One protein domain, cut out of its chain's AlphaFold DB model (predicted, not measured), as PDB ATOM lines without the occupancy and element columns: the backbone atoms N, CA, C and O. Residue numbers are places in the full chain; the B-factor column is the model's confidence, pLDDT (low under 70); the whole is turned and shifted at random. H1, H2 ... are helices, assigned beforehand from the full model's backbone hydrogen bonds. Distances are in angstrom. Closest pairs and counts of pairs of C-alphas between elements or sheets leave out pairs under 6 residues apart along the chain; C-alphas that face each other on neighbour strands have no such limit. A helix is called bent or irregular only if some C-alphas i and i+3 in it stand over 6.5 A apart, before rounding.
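Overview. This is residues 74 to 154 of the 173 residues of an uncharacterized protein of Arthrobacter sp. Hiyo4 (UniProt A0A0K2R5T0). A compact knot of five short helices, mostly crossed: H1 and H4 pack on H2, each about perpendicular to it, while H3 and H5 run side by side in opposite directions, and the end of H5 meets the end of H2. A loop of residues 146 to 154 follows H5. The printed part has 81 residues with five named helices, H1 to H5 in order, and no named strand; the class is all helix. The radius of gyration of the C-alphas is 11.7 A, and the elongated outline spans 35 by 21 by 20 A.

Arrangement. H1, residues 74 to 80, touches H2, residues 89 to 99, about perpendicular at 81 degrees; their closest C-alphas, of Ala 78 and Ala 90, are 5.7 A apart. H1 only just touches H3, residues 105 to 114, with 3 pairs of C-alphas within 8 A, the closest being Glu 76 and Leu 111 at 6.7 A. H2 touches H4, residues 119 to 126, about perpendicular at 82 degrees, closest at the C-alphas of Ala 91 and Ala 126, 4.2 A. H1 touches H4 at a steep tilt of 49 degrees, opposite ways, closest at the C-alphas of His 79 and Val 119, 5.7 A. H5, residues 134 to 145, only just touches H4, with residue 134 alone and 3 pairs within 8 A; the C-alphas of Asp 120 and Trp 134 are closest, 5.7 A. H2 and H5 only just touch, only at their ends, with residues 142 to 145 of H5 alone and 3 pairs within 8 A; the closest C-alphas, of Glu 99 and Phe 145, are 6.0 A apart. H3 and H5 are close but not clearly touching, at a shallow tilt of 19 degrees, opposite ways; the C-alphas of Gly 105 and Leu 142 are closest, 6.2 A. H1 and H5 are apart. Every O i to N i+4 pair is within hydrogen-bond range in H1, H2, H3 and H4; in H5 6 of 8 are.

Along the chain. H1 begins at C-alpha 74, (49.867, -41.378, -47.076), and measures 9.7 A. H2 measures 15.3 A, H3 14.4 A and H4 10.5 A. H5 measures 15.0 A and ends at C-alpha 145, (39.307, -25.770, -38.354); it is irregular, with C-alphas 136 and 139 7.2 A apart.

Size, cuts and confidence. The C-alphas of Glu 87 and Gly 152 are the two farthest apart, 36.1 A. The printed part has no cut and no long link; the links H2 to H3 and H3 to H4 are tight. Mean pLDDT of the printed part is 90.8, and residues 147 to 154 are under 70.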
ATOM      1  N   GLN A  74      49.033 -42.423 -46.485       94.50
ATOM      2  CA  GLN A  74      49.867 -41.378 -47.076       94.50
ATOM      3  C   GLN A  74      50.074 -40.208 -46.105       94.50
ATOM      4  O   GLN A  74      51.193 -39.719 -45.964       94.50
ATOM      5  N   VAL A  75      49.036 -39.807 -45.365       96.94
ATOM      6  CA  VAL A  75      49.159 -38.780 -44.312       96.94
ATOM      7  C   VAL A  75      50.046 -39.256 -43.168       96.94
ATOM      8  O   VAL A  75      50.870 -38.500 -42.649       96.94
ATOM      9  N   GLU A  76      49.929 -40.525 -42.792       96.81
ATOM     10  CA  GLU A  76      50.822 -41.151 -41.828       96.81
ATOM     11  C   GLU A  76      52.270 -41.161 -42.338       96.81
ATOM     12  O   GLU A  76      53.196 -40.852 -41.583       96.81
ATOM     13  N   ALA A  77      52.481 -41.473 -43.619       96.62
ATOM     14  CA  ALA A  77      53.799 -41.413 -44.238       96.62
ATOM     15  C   ALA A  77      54.377 -39.990 -44.218       96.62
ATOM     16  O   ALA A  77      55.554 -39.847 -43.900       96.62
ATOM     17  N   ALA A  78      53.560 -38.958 -44.449       97.56
ATOM     18  CA  ALA A  78      53.972 -37.555 -44.352       97.56
ATOM     19  C   ALA A  78      54.360 -37.143 -42.920       97.56
ATOM     20  O   ALA A  78      55.254 -36.324 -42.732       97.56
ATOM     21  N   HIS A  79      53.733 -37.727 -41.892       97.94
ATOM     22  CA  HIS A  79      54.165 -37.519 -40.506       97.94
ATOM     23  C   HIS A  79      55.470 -38.257 -40.195       97.94
ATOM     24  O   HIS A  79      56.302 -37.733 -39.460       97.94
ATOM     25  N   ARG A  80      55.672 -39.459 -40.746       97.88
ATOM     26  CA  ARG A  80      56.891 -40.259 -40.540       97.88
ATOM     27  C   ARG A  80      58.104 -39.682 -41.271       97.88
ATOM     28  O   ARG A  80      59.190 -39.632 -40.703       97.88
ATOM     29  N   THR A  81      57.910 -39.267 -42.517       98.00
ATOM     30  CA  THR A  81      58.916 -38.668 -43.391       98.00
ATOM     31  C   THR A  81      58.351 -37.342 -43.895       98.00
ATOM     32  O   THR A  81      57.580 -37.347 -44.855       98.00
ATOM     33  N   PRO A  82      58.692 -36.219 -43.235       97.69
ATOM     34  CA  PRO A  82      58.155 -34.913 -43.578       97.69
ATOM     35  C   PRO A  82      58.368 -34.548 -45.050       97.69
ATOM     36  O   PRO A  82      59.463 -34.795 -45.569       97.69
ATOM     37  N   PRO A  83      57.367 -33.931 -45.705       97.56
ATOM     38  CA  PRO A  83      57.540 -33.358 -47.034       97.56
ATOM     39  C   PRO A  83      58.675 -32.333 -47.051       97.56
ATOM     40  O   PRO A  83      58.941 -31.661 -46.048       97.56
ATOM     41  N   ALA A  84      59.342 -32.213 -48.197       95.44
ATOM     42  CA  ALA A  84      60.506 -31.339 -48.330       95.44
ATOM     43  C   ALA A  84      60.133 -29.851 -48.212       95.44
ATOM     44  O   ALA A  84      60.851 -29.073 -47.581       95.44
ATOM     45  N   ASP A  85      59.006 -29.469 -48.810       96.69
ATOM     46  CA  ASP A  85      58.486 -28.108 -48.839       96.69
ATOM     47  C   ASP A  85      56.959 -28.102 -49.052       96.69
ATOM     48  O   ASP A  85      56.298 -29.136 -48.960       96.69
ATOM     49  N   ALA A  86      56.388 -26.917 -49.265       95.44
ATOM     50  CA  ALA A  86      54.946 -26.725 -49.394       95.44
ATOM     51  C   ALA A  86      54.352 -27.197 -50.734       95.44
ATOM     52  O   ALA A  86      53.129 -27.367 -50.804       95.44
ATOM     53  N   GLU A  87      55.193 -27.376 -51.759       96.56
ATOM     54  CA  GLU A  87      54.816 -27.819 -53.109       96.56
ATOM     55  C   GLU A  87      54.851 -29.351 -53.234       96.56
ATOM     56  O   GLU A  87      54.351 -29.913 -54.209       96.56
ATOM     57  N   ASP A  88      55.429 -30.042 -52.249       97.31
ATOM     58  CA  ASP A  88      55.392 -31.498 -52.149       97.31
ATOM     59  C   ASP A  88      53.929 -31.996 -52.059       97.31
ATOM     60  O   ASP A  88      53.173 -31.536 -51.193       97.31
ATOM     61  N   PRO A  89      53.504 -32.970 -52.887       96.44
ATOM     62  CA  PRO A  89      52.156 -33.537 -52.816       96.44
ATOM     63  C   PRO A  89      51.769 -34.058 -51.422       96.44
ATOM     64  O   PRO A  89      50.601 -33.999 -51.034       96.44
ATOM     65  N   ALA A  90      52.734 -34.537 -50.629       96.56
ATOM     66  CA  ALA A  90      52.478 -34.966 -49.256       96.56
ATOM     67  C   ALA A  90      52.153 -33.785 -48.322       96.56
ATOM     68  O   ALA A  90      51.363 -33.940 -47.387       96.56
ATOM     69  N   ALA A  91      52.711 -32.596 -48.582       97.69
ATOM     70  CA  ALA A  91      52.373 -31.369 -47.864       97.69
ATOM     71  C   ALA A  91      50.957 -30.893 -48.205       97.69
ATOM     72  O   ALA A  91      50.209 -30.508 -47.304       97.69
ATOM     73  N   GLU A  92      50.571 -30.956 -49.482       97.44
ATOM     74  CA  GLU A  92      49.207 -30.650 -49.925       97.44
ATOM     75  C   GLU A  92      48.184 -31.594 -49.288       97.44
ATOM     76  O   GLU A  92      47.194 -31.133 -48.717       97.44
ATOM     77  N   LEU A  93      48.455 -32.900 -49.301       96.06
ATOM     78  CA  LEU A  93      47.570 -33.889 -48.695       96.06
ATOM     79  C   LEU A  93      47.400 -33.661 -47.184       96.06
ATOM     80  O   LEU A  93      46.276 -33.670 -46.676       96.06
ATOM     81  N   LEU A  94      48.500 -33.417 -46.461       97.62
ATOM     82  CA  LEU A  94      48.448 -33.116 -45.028       97.62
ATOM     83  C   LEU A  94      47.646 -31.836 -44.750       97.62
ATOM     84  O   LEU A  94      46.842 -31.800 -43.819       97.62
ATOM     85  N   ARG A  95      47.816 -30.797 -45.573       97.12
ATOM     86  CA  ARG A  95      47.030 -29.559 -45.483       97.12
ATOM     87  C   ARG A  95      45.540 -29.830 -45.694       97.12
ATOM     88  O   ARG A  95      44.734 -29.368 -44.891       97.12
ATOM     89  N   GLY A  96      45.191 -30.640 -46.692       95.88
ATOM     90  CA  GLY A  96      43.817 -31.083 -46.931       95.88
ATOM     91  C   GLY A  96      43.206 -31.757 -45.701       95.88
ATOM     92  O   GLY A  96      42.111 -31.396 -45.286       95.88
ATOM     93  N   TYR A  97      43.951 -32.641 -45.036       94.94
ATOM     94  CA  TYR A  97      43.526 -33.286 -43.786       94.94
ATOM     95  C   TYR A  97      43.267 -32.304 -42.636       94.94
ATOM     96  O   TYR A  97      42.320 -32.457 -41.859       94.94
ATOM     97  N   VAL A  98      44.118 -31.284 -42.507       95.00
ATOM     98  CA  VAL A  98      43.950 -30.228 -41.500       95.00
ATOM     99  C   VAL A  98      42.679 -29.421 -41.771       95.00
ATOM    100  O   VAL A  98      41.925 -29.122 -40.840       95.00
ATOM    101  N   GLU A  99      42.413 -29.094 -43.032       93.81
ATOM    102  CA  GLU A  99      41.280 -28.264 -43.450       93.81
ATOM    103  C   GLU A  99      39.946 -29.028 -43.475       93.81
ATOM    104  O   GLU A  99      38.894 -28.438 -43.198       93.81
ATOM    105  N   ASP A 100      39.985 -30.334 -43.737       90.19
ATOM    106  CA  ASP A 100      38.815 -31.202 -43.816       90.19
ATOM    107  C   ASP A 100      38.184 -31.422 -42.437       90.19
ATOM    108  O   ASP A 100      38.707 -32.129 -41.579       90.19
ATOM    109  N   LYS A 101      37.004 -30.838 -42.226       84.75
ATOM    110  CA  LYS A 101      36.264 -30.914 -40.957       84.75
ATOM    111  C   LYS A 101      35.686 -32.298 -40.665       84.75
ATOM    112  O   LYS A 101      35.239 -32.518 -39.542       84.75
ATOM    113  N   THR A 102      35.654 -33.192 -41.650       81.19
ATOM    114  CA  THR A 102      35.169 -34.567 -41.491       81.19
ATOM    115  C   THR A 102      36.229 -35.476 -40.873       81.19
ATOM    116  O   THR A 102      35.876 -36.428 -40.179       81.19
ATOM    117  N   VAL A 103      37.518 -35.144 -41.026       88.56
ATOM    118  CA  VAL A 103      38.619 -35.837 -40.345       88.56
ATOM    119  C   VAL A 103      38.612 -35.444 -38.865       88.56
ATOM    120  O   VAL A 103      38.828 -34.269 -38.555       88.56
ATOM    121  N   PRO A 104      38.420 -36.368 -37.911       86.31
ATOM    122  CA  PRO A 104      38.385 -36.011 -36.497       86.31
ATOM    123  C   PRO A 104      39.721 -35.442 -36.001       86.31
ATOM    124  O   PRO A 104      40.789 -35.923 -36.376       86.31
ATOM    125  N   GLY A 105      39.675 -34.433 -35.124       88.81
ATOM    126  CA  GLY A 105      40.885 -33.766 -34.619       88.81
ATOM    127  C   GLY A 105      41.866 -34.718 -33.925       88.81
ATOM    128  O   GLY A 105      43.069 -34.615 -34.154       88.81
ATOM    129  N   TYR A 106      41.349 -35.699 -33.176       88.00
ATOM    130  CA  TYR A 106      42.174 -36.690 -32.478       88.00
ATOM    131  C   TYR A 106      43.034 -37.535 -33.424       88.00
ATOM    132  O   TYR A 106      44.089 -38.000 -33.021       88.00
ATOM    133  N   VAL A 107      42.644 -37.707 -34.694       92.25
ATOM    134  CA  VAL A 107      43.464 -38.440 -35.675       92.25
ATOM    135  C   VAL A 107      44.793 -37.716 -35.899       92.25
ATOM    136  O   VAL A 107      45.848 -38.344 -35.961       92.25
ATOM    137  N   LEU A 108      44.751 -36.385 -35.998       94.75
ATOM    138  CA  LEU A 108      45.946 -35.558 -36.163       94.75
ATOM    139  C   LEU A 108      46.759 -35.490 -34.862       94.75
ATOM    140  O   LEU A 108      47.986 -35.507 -34.913       94.75
ATOM    141  N   GLU A 109      46.091 -35.469 -33.704       93.62
ATOM    142  CA  GLU A 109      46.747 -35.557 -32.389       93.62
ATOM    143  C   GLU A 109      47.484 -36.887 -32.207       93.62
ATOM    144  O   GLU A 109      48.647 -36.887 -31.804       93.62
ATOM    145  N   ASP A 110      46.855 -38.004 -32.568       93.44
ATOM    146  CA  ASP A 110      47.438 -39.341 -32.485       93.44
ATOM    147  C   ASP A 110      48.631 -39.495 -33.434       93.44
ATOM    148  O   ASP A 110      49.674 -40.020 -33.041       93.44
ATOM    149  N   LEU A 111      48.520 -39.004 -34.675       96.19
ATOM    150  CA  LEU A 111      49.632 -38.999 -35.629       96.19
ATOM    151  C   LEU A 111      50.805 -38.156 -35.122       96.19
ATOM    152  O   LEU A 111      51.954 -38.593 -35.188       96.19
ATOM    153  N   ALA A 112      50.531 -36.978 -34.570       97.19
ATOM    154  CA  ALA A 112      51.556 -36.133 -33.978       97.19
ATOM    155  C   ALA A 112      52.228 -36.782 -32.760       97.19
ATOM    156  O   ALA A 112      53.450 -36.737 -32.634       97.19
ATOM    157  N   ALA A 113      51.450 -37.423 -31.885       95.88
ATOM    158  CA  ALA A 113      51.967 -38.156 -30.735       95.88
ATOM    159  C   ALA A 113      52.790 -39.386 -31.150       95.88
ATOM    160  O   ALA A 113      53.756 -39.741 -30.477       95.88
ATOM    161  N   LYS A 114      52.430 -40.025 -32.269       97.00
ATOM    162  CA  LYS A 114      53.146 -41.172 -32.836       97.00
ATOM    163  C   LYS A 114      54.483 -40.789 -33.475       97.00
ATOM    164  O   LYS A 114      55.408 -41.598 -33.445       97.00
ATOM    165  N   TYR A 115      54.591 -39.582 -34.031       98.12
ATOM    166  CA  TYR A 115      55.783 -39.091 -34.733       98.12
ATOM    167  C   TYR A 115      56.286 -37.750 -34.165       98.12
ATOM    168  O   TYR A 115      56.349 -36.749 -34.887       98.12
ATOM    169  N   PRO A 116      56.665 -37.699 -32.873       97.94
ATOM    170  CA  PRO A 116      56.975 -36.444 -32.189       97.94
ATOM    171  C   PRO A 116      58.227 -35.745 -32.738       97.94
ATOM    172  O   PRO A 116      58.315 -34.521 -32.689       97.94
ATOM    173  N   ASP A 117      59.180 -36.501 -33.289       98.12
ATOM    174  CA  ASP A 117      60.448 -35.954 -33.788       98.12
ATOM    175  C   ASP A 117      60.304 -35.252 -35.148       98.12
ATOM    176  O   ASP A 117      61.125 -34.412 -35.520       98.12
ATOM    177  N   THR A 118      59.260 -35.589 -35.906       98.44
ATOM    178  CA  THR A 118      59.073 -35.166 -37.302       98.44
ATOM    179  C   THR A 118      57.831 -34.305 -37.508       98.44
ATOM    180  O   THR A 118      57.755 -33.586 -38.506       98.44
ATOM    181  N   VAL A 119      56.890 -34.306 -36.556       98.38
ATOM    182  CA  VAL A 119      55.631 -33.550 -36.644       98.38
ATOM    183  C   VAL A 119      55.858 -32.064 -36.928       98.38
ATOM    184  O   VAL A 119      55.236 -31.503 -37.824       98.38
ATOM    185  N   ASP A 120      56.801 -31.420 -36.241       98.56
ATOM    186  CA  ASP A 120      57.079 -29.998 -36.443       98.56
ATOM    187  C   ASP A 120      57.470 -29.699 -37.896       98.56
ATOM    188  O   ASP A 120      56.967 -28.749 -38.492       98.56
ATOM    189  N   ALA A 121      58.337 -30.522 -38.489       98.50
ATOM    190  CA  ALA A 121      58.763 -30.355 -39.874       98.50
ATOM    191  C   ALA A 121      57.604 -30.589 -40.856       98.50
ATOM    192  O   ALA A 121      57.417 -29.783 -41.768       98.50
ATOM    193  N   ALA A 122      56.789 -31.622 -40.625       98.38
ATOM    194  CA  ALA A 122      55.653 -31.940 -41.486       98.38
ATOM    195  C   ALA A 122      54.647 -30.780 -41.555       98.38
ATOM    196  O   ALA A 122      54.245 -30.362 -42.642       98.38
ATOM    197  N   TYR A 123      54.302 -30.191 -40.408       98.31
ATOM    198  CA  TYR A 123      53.366 -29.067 -40.362       98.31
ATOM    199  C   TYR A 123      53.991 -27.739 -40.805       98.31
ATOM    200  O   TYR A 123      53.284 -26.910 -41.376       98.31
ATOM    201  N   ARG A 124      55.300 -27.518 -40.615       98.50
ATOM    202  CA  ARG A 124      55.988 -26.340 -41.186       98.50
ATOM    203  C   ARG A 124      55.904 -26.330 -42.708       98.50
ATOM    204  O   ARG A 124      55.601 -25.282 -43.272       98.50
ATOM    205  N   ALA A 125      56.149 -27.480 -43.337       97.81
ATOM    206  CA  ALA A 125      56.041 -27.654 -44.780       97.81
ATOM    207  C   ALA A 125      54.582 -27.517 -45.249       97.81
ATOM    208  O   ALA A 125      54.285 -26.659 -46.076       97.81
ATOM    209  N   ALA A 126      53.646 -28.265 -44.652       97.69
ATOM    210  CA  ALA A 126      52.233 -28.228 -45.045       97.69
ATOM    211  C   ALA A 126      51.588 -26.840 -44.899       97.69
ATOM    212  O   ALA A 126      50.815 -26.425 -45.764       97.69
ATOM    213  N   LEU A 127      51.909 -26.104 -43.831       96.88
ATOM    214  CA  LEU A 127      51.310 -24.801 -43.527       96.88
ATOM    215  C   LEU A 127      52.123 -23.609 -44.051       96.88
ATOM    216  O   LEU A 127      51.748 -22.467 -43.781       96.88
ATOM    217  N   SER A 128      53.253 -23.850 -44.726       96.06
ATOM    218  CA  SER A 128      54.223 -22.812 -45.115       96.06
ATOM    219  C   SER A 128      54.595 -21.883 -43.951       96.06
ATOM    220  O   SER A 128      54.715 -20.667 -44.107       96.06
ATOM    221  N   SER A 129      54.743 -22.451 -42.751       96.38
ATOM    222  CA  SER A 129      54.922 -21.707 -41.503       96.38
ATOM    223  C   SER A 129      56.174 -22.188 -40.772       96.38
ATOM    224  O   SER A 129      56.075 -23.078 -39.930       96.38
ATOM    225  N   PRO A 130      57.365 -21.612 -41.044       93.81
ATOM    226  CA  PRO A 130      58.640 -22.101 -40.503       93.81
ATOM    227  C   PRO A 130      58.729 -22.106 -38.971       93.81
ATOM    228  O   PRO A 130      59.508 -22.862 -38.399       93.81
ATOM    229  N   GLY A 131      57.946 -21.253 -38.304       96.56
ATOM    230  CA  GLY A 131      57.920 -21.133 -36.844       96.56
ATOM    231  C   GLY A 131      56.969 -22.100 -36.139       96.56
ATOM    232  O   GLY A 131      56.944 -22.104 -34.910       96.56
ATOM    233  N   PHE A 132      56.192 -22.894 -36.885       98.06
ATOM    234  CA  PHE A 132      55.190 -23.783 -36.306       98.06
ATOM    235  C   PHE A 132      55.830 -24.824 -35.380       98.06
ATOM    236  O   PHE A 132      56.867 -25.424 -35.706       98.06
ATOM    237  N   ARG A 133      55.206 -25.037 -34.220       98.12
ATOM    238  CA  ARG A 133      55.541 -26.093 -33.261       98.12
ATOM    239  C   ARG A 133      54.270 -26.780 -32.799       98.12
ATOM    240  O   ARG A 133      53.436 -26.147 -32.152       98.12
ATOM    241  N   TRP A 134      54.136 -28.080 -33.052       97.50
ATOM    242  CA  TRP A 134      52.910 -28.823 -32.750       97.50
ATOM    243  C   TRP A 134      52.507 -28.705 -31.277       97.50
ATOM    244  O   TRP A 134      51.356 -28.407 -30.966       97.50
ATOM    245  N   ALA A 135      53.479 -28.833 -30.371       95.88
ATOM    246  CA  ALA A 135      53.255 -28.754 -28.929       95.88
ATOM    247  C   ALA A 135      52.678 -27.406 -28.446       95.88
ATOM    248  O   ALA A 135      52.122 -27.344 -27.352       95.88
ATOM    249  N   LEU A 136      52.815 -26.329 -29.227       96.50
ATOM    250  CA  LEU A 136      52.325 -24.993 -28.868       96.50
ATOM    251  C   LEU A 136      51.143 -24.551 -29.730       96.50
ATOM    252  O   LEU A 136      50.195 -23.950 -29.228       96.50
ATOM    253  N   ASP A 137      51.205 -24.860 -31.021       97.00
ATOM    254  CA  ASP A 137      50.301 -24.328 -32.034       97.00
ATOM    255  C   ASP A 137      49.226 -25.343 -32.444       97.00
ATOM    256  O   ASP A 137      48.159 -24.942 -32.909       97.00
ATOM    257  N   GLY A 138      49.456 -26.646 -32.237       94.56
ATOM    258  CA  GLY A 138      48.580 -27.731 -32.698       94.56
ATOM    259  C   GLY A 138      47.154 -27.617 -32.161       94.56
ATOM    260  O   GLY A 138      46.194 -27.610 -32.927       94.56
ATOM    261  N   ALA A 139      46.991 -27.386 -30.856       91.69
ATOM    262  CA  ALA A 139      45.663 -27.208 -30.260       91.69
ATOM    263  C   ALA A 139      44.916 -25.979 -30.821       91.69
ATOM    264  O   ALA A 139      43.691 -25.988 -30.965       91.69
ATOM    265  N   ALA A 140      45.635 -24.897 -31.135       91.94
ATOM    266  CA  ALA A 140      45.041 -23.712 -31.750       91.94
ATOM    267  C   ALA A 140      44.690 -23.952 -33.226       91.94
ATOM    268  O   ALA A 140      43.633 -23.503 -33.678       91.94
ATOM    269  N   LEU A 141      45.536 -24.692 -33.949       94.19
ATOM    270  CA  LEU A 141      45.306 -25.122 -35.324       94.19
ATOM    271  C   LEU A 141      44.033 -25.965 -35.427       94.19
ATOM    272  O   LEU A 141      43.141 -25.631 -36.206       94.19
ATOM    273  N   LEU A 142      43.902 -27.001 -34.597       90.75
ATOM    274  CA  LEU A 142      42.728 -27.875 -34.602       90.75
ATOM    275  C   LEU A 142      41.454 -27.103 -34.255       90.75
ATOM    276  O   LEU A 142      40.461 -27.203 -34.974       90.75
ATOM    277  N   ARG A 143      41.497 -26.235 -33.235       87.56
ATOM    278  CA  ARG A 143      40.358 -25.379 -32.865       87.56
ATOM    279  C   ARG A 143      39.933 -24.432 -33.991       87.56
ATOM    280  O   ARG A 143      38.747 -24.136 -34.115       87.56
ATOM    281  N   ARG A 144      40.871 -23.945 -34.811       89.19
ATOM    282  CA  ARG A 144      40.563 -23.065 -35.951       89.19
ATOM    283  C   ARG A 144      39.702 -23.778 -36.991       89.19
ATOM    284  O   ARG A 144      38.738 -23.190 -37.474       89.19
ATOM    285  N   PHE A 145      40.043 -25.014 -37.339       86.19
ATOM    286  CA  PHE A 145      39.307 -25.770 -38.354       86.19
ATOM    287  C   PHE A 145      38.105 -26.520 -37.779       86.19
ATOM    288  O   PHE A 145      37.141 -26.776 -38.499       86.19
ATOM    289  N   ARG A 146      38.118 -26.806 -36.473       81.94
ATOM    290  CA  ARG A 146      37.085 -27.568 -35.761       81.94
ATOM    291  C   ARG A 146      36.638 -26.815 -34.502       81.94
ATOM    292  O   ARG A 146      36.910 -27.238 -33.385       81.94
ATOM    293  N   PRO A 147      35.944 -25.673 -34.649       64.19
ATOM    294  CA  PRO A 147      35.567 -24.822 -33.516       64.19
ATOM    295  C   PRO A 147      34.537 -25.464 -32.570       64.19
ATOM    296  O   PRO A 147      34.373 -25.007 -31.438       64.19
ATOM    297  N   SER A 148      33.835 -26.512 -33.015       58.59
ATOM    298  CA  SER A 148      32.947 -27.336 -32.186       58.59
ATOM    299  C   SER A 148      33.675 -28.449 -31.424       58.59
ATOM    300  O   SER A 148      33.085 -29.005 -30.499       58.59
ATOM    301  N   SER A 149      34.932 -28.731 -31.774       53.25
ATOM    302  CA  SER A 149      35.782 -29.747 -31.154       53.25
ATOM    303  C   SER A 149      36.505 -29.178 -29.939       53.25
ATOM    304  O   SER A 149      36.971 -28.035 -29.925       53.25
ATOM    305  N   GLY A 150      36.543 -29.951 -28.868       49.44
ATOM    306  CA  GLY A 150      37.057 -29.530 -27.572       49.44
ATOM    307  C   GLY A 150      36.867 -30.627 -26.528       49.44
ATOM    308  O   GLY A 150      36.092 -31.559 -26.761       49.44
ATOM    309  N   PRO A 151      37.534 -30.527 -25.365       45.38
ATOM    310  CA  PRO A 151      37.478 -31.567 -24.342       45.38
ATOM    311  C   PRO A 151      36.022 -31.886 -23.973       45.38
ATOM    312  O   PRO A 151      35.292 -31.016 -23.499       45.38
ATOM    313  N   GLY A 152      35.587 -33.121 -24.243       50.94
ATOM    314  CA  GLY A 152      34.224 -33.597 -23.978       50.94
ATOM    315  C   GLY A 152      33.175 -33.338 -25.073       50.94
ATOM    316  O   GLY A 152      32.059 -33.823 -24.925       50.94
ATOM    317  N   LYS A 153      33.493 -32.616 -26.159       51.28
ATOM    318  CA  LYS A 153      32.557 -32.345 -27.275       51.28
ATOM    319  C   LYS A 153      32.721 -33.268 -28.482       51.28
ATOM    320  O   LYS A 153      31.759 -33.446 -29.218       51.28
ATOM    321  N   ASP A 154      33.896 -33.870 -28.648       54.56
ATOM    322  CA  ASP A 154      34.159 -34.868 -29.698       54.56
ATOM    323  C   ASP A 154      33.830 -36.300 -29.253       54.56
ATOM    324  O   ASP A 154      34.067 -37.251 -29.993       54.56
TER     325      ASP A 154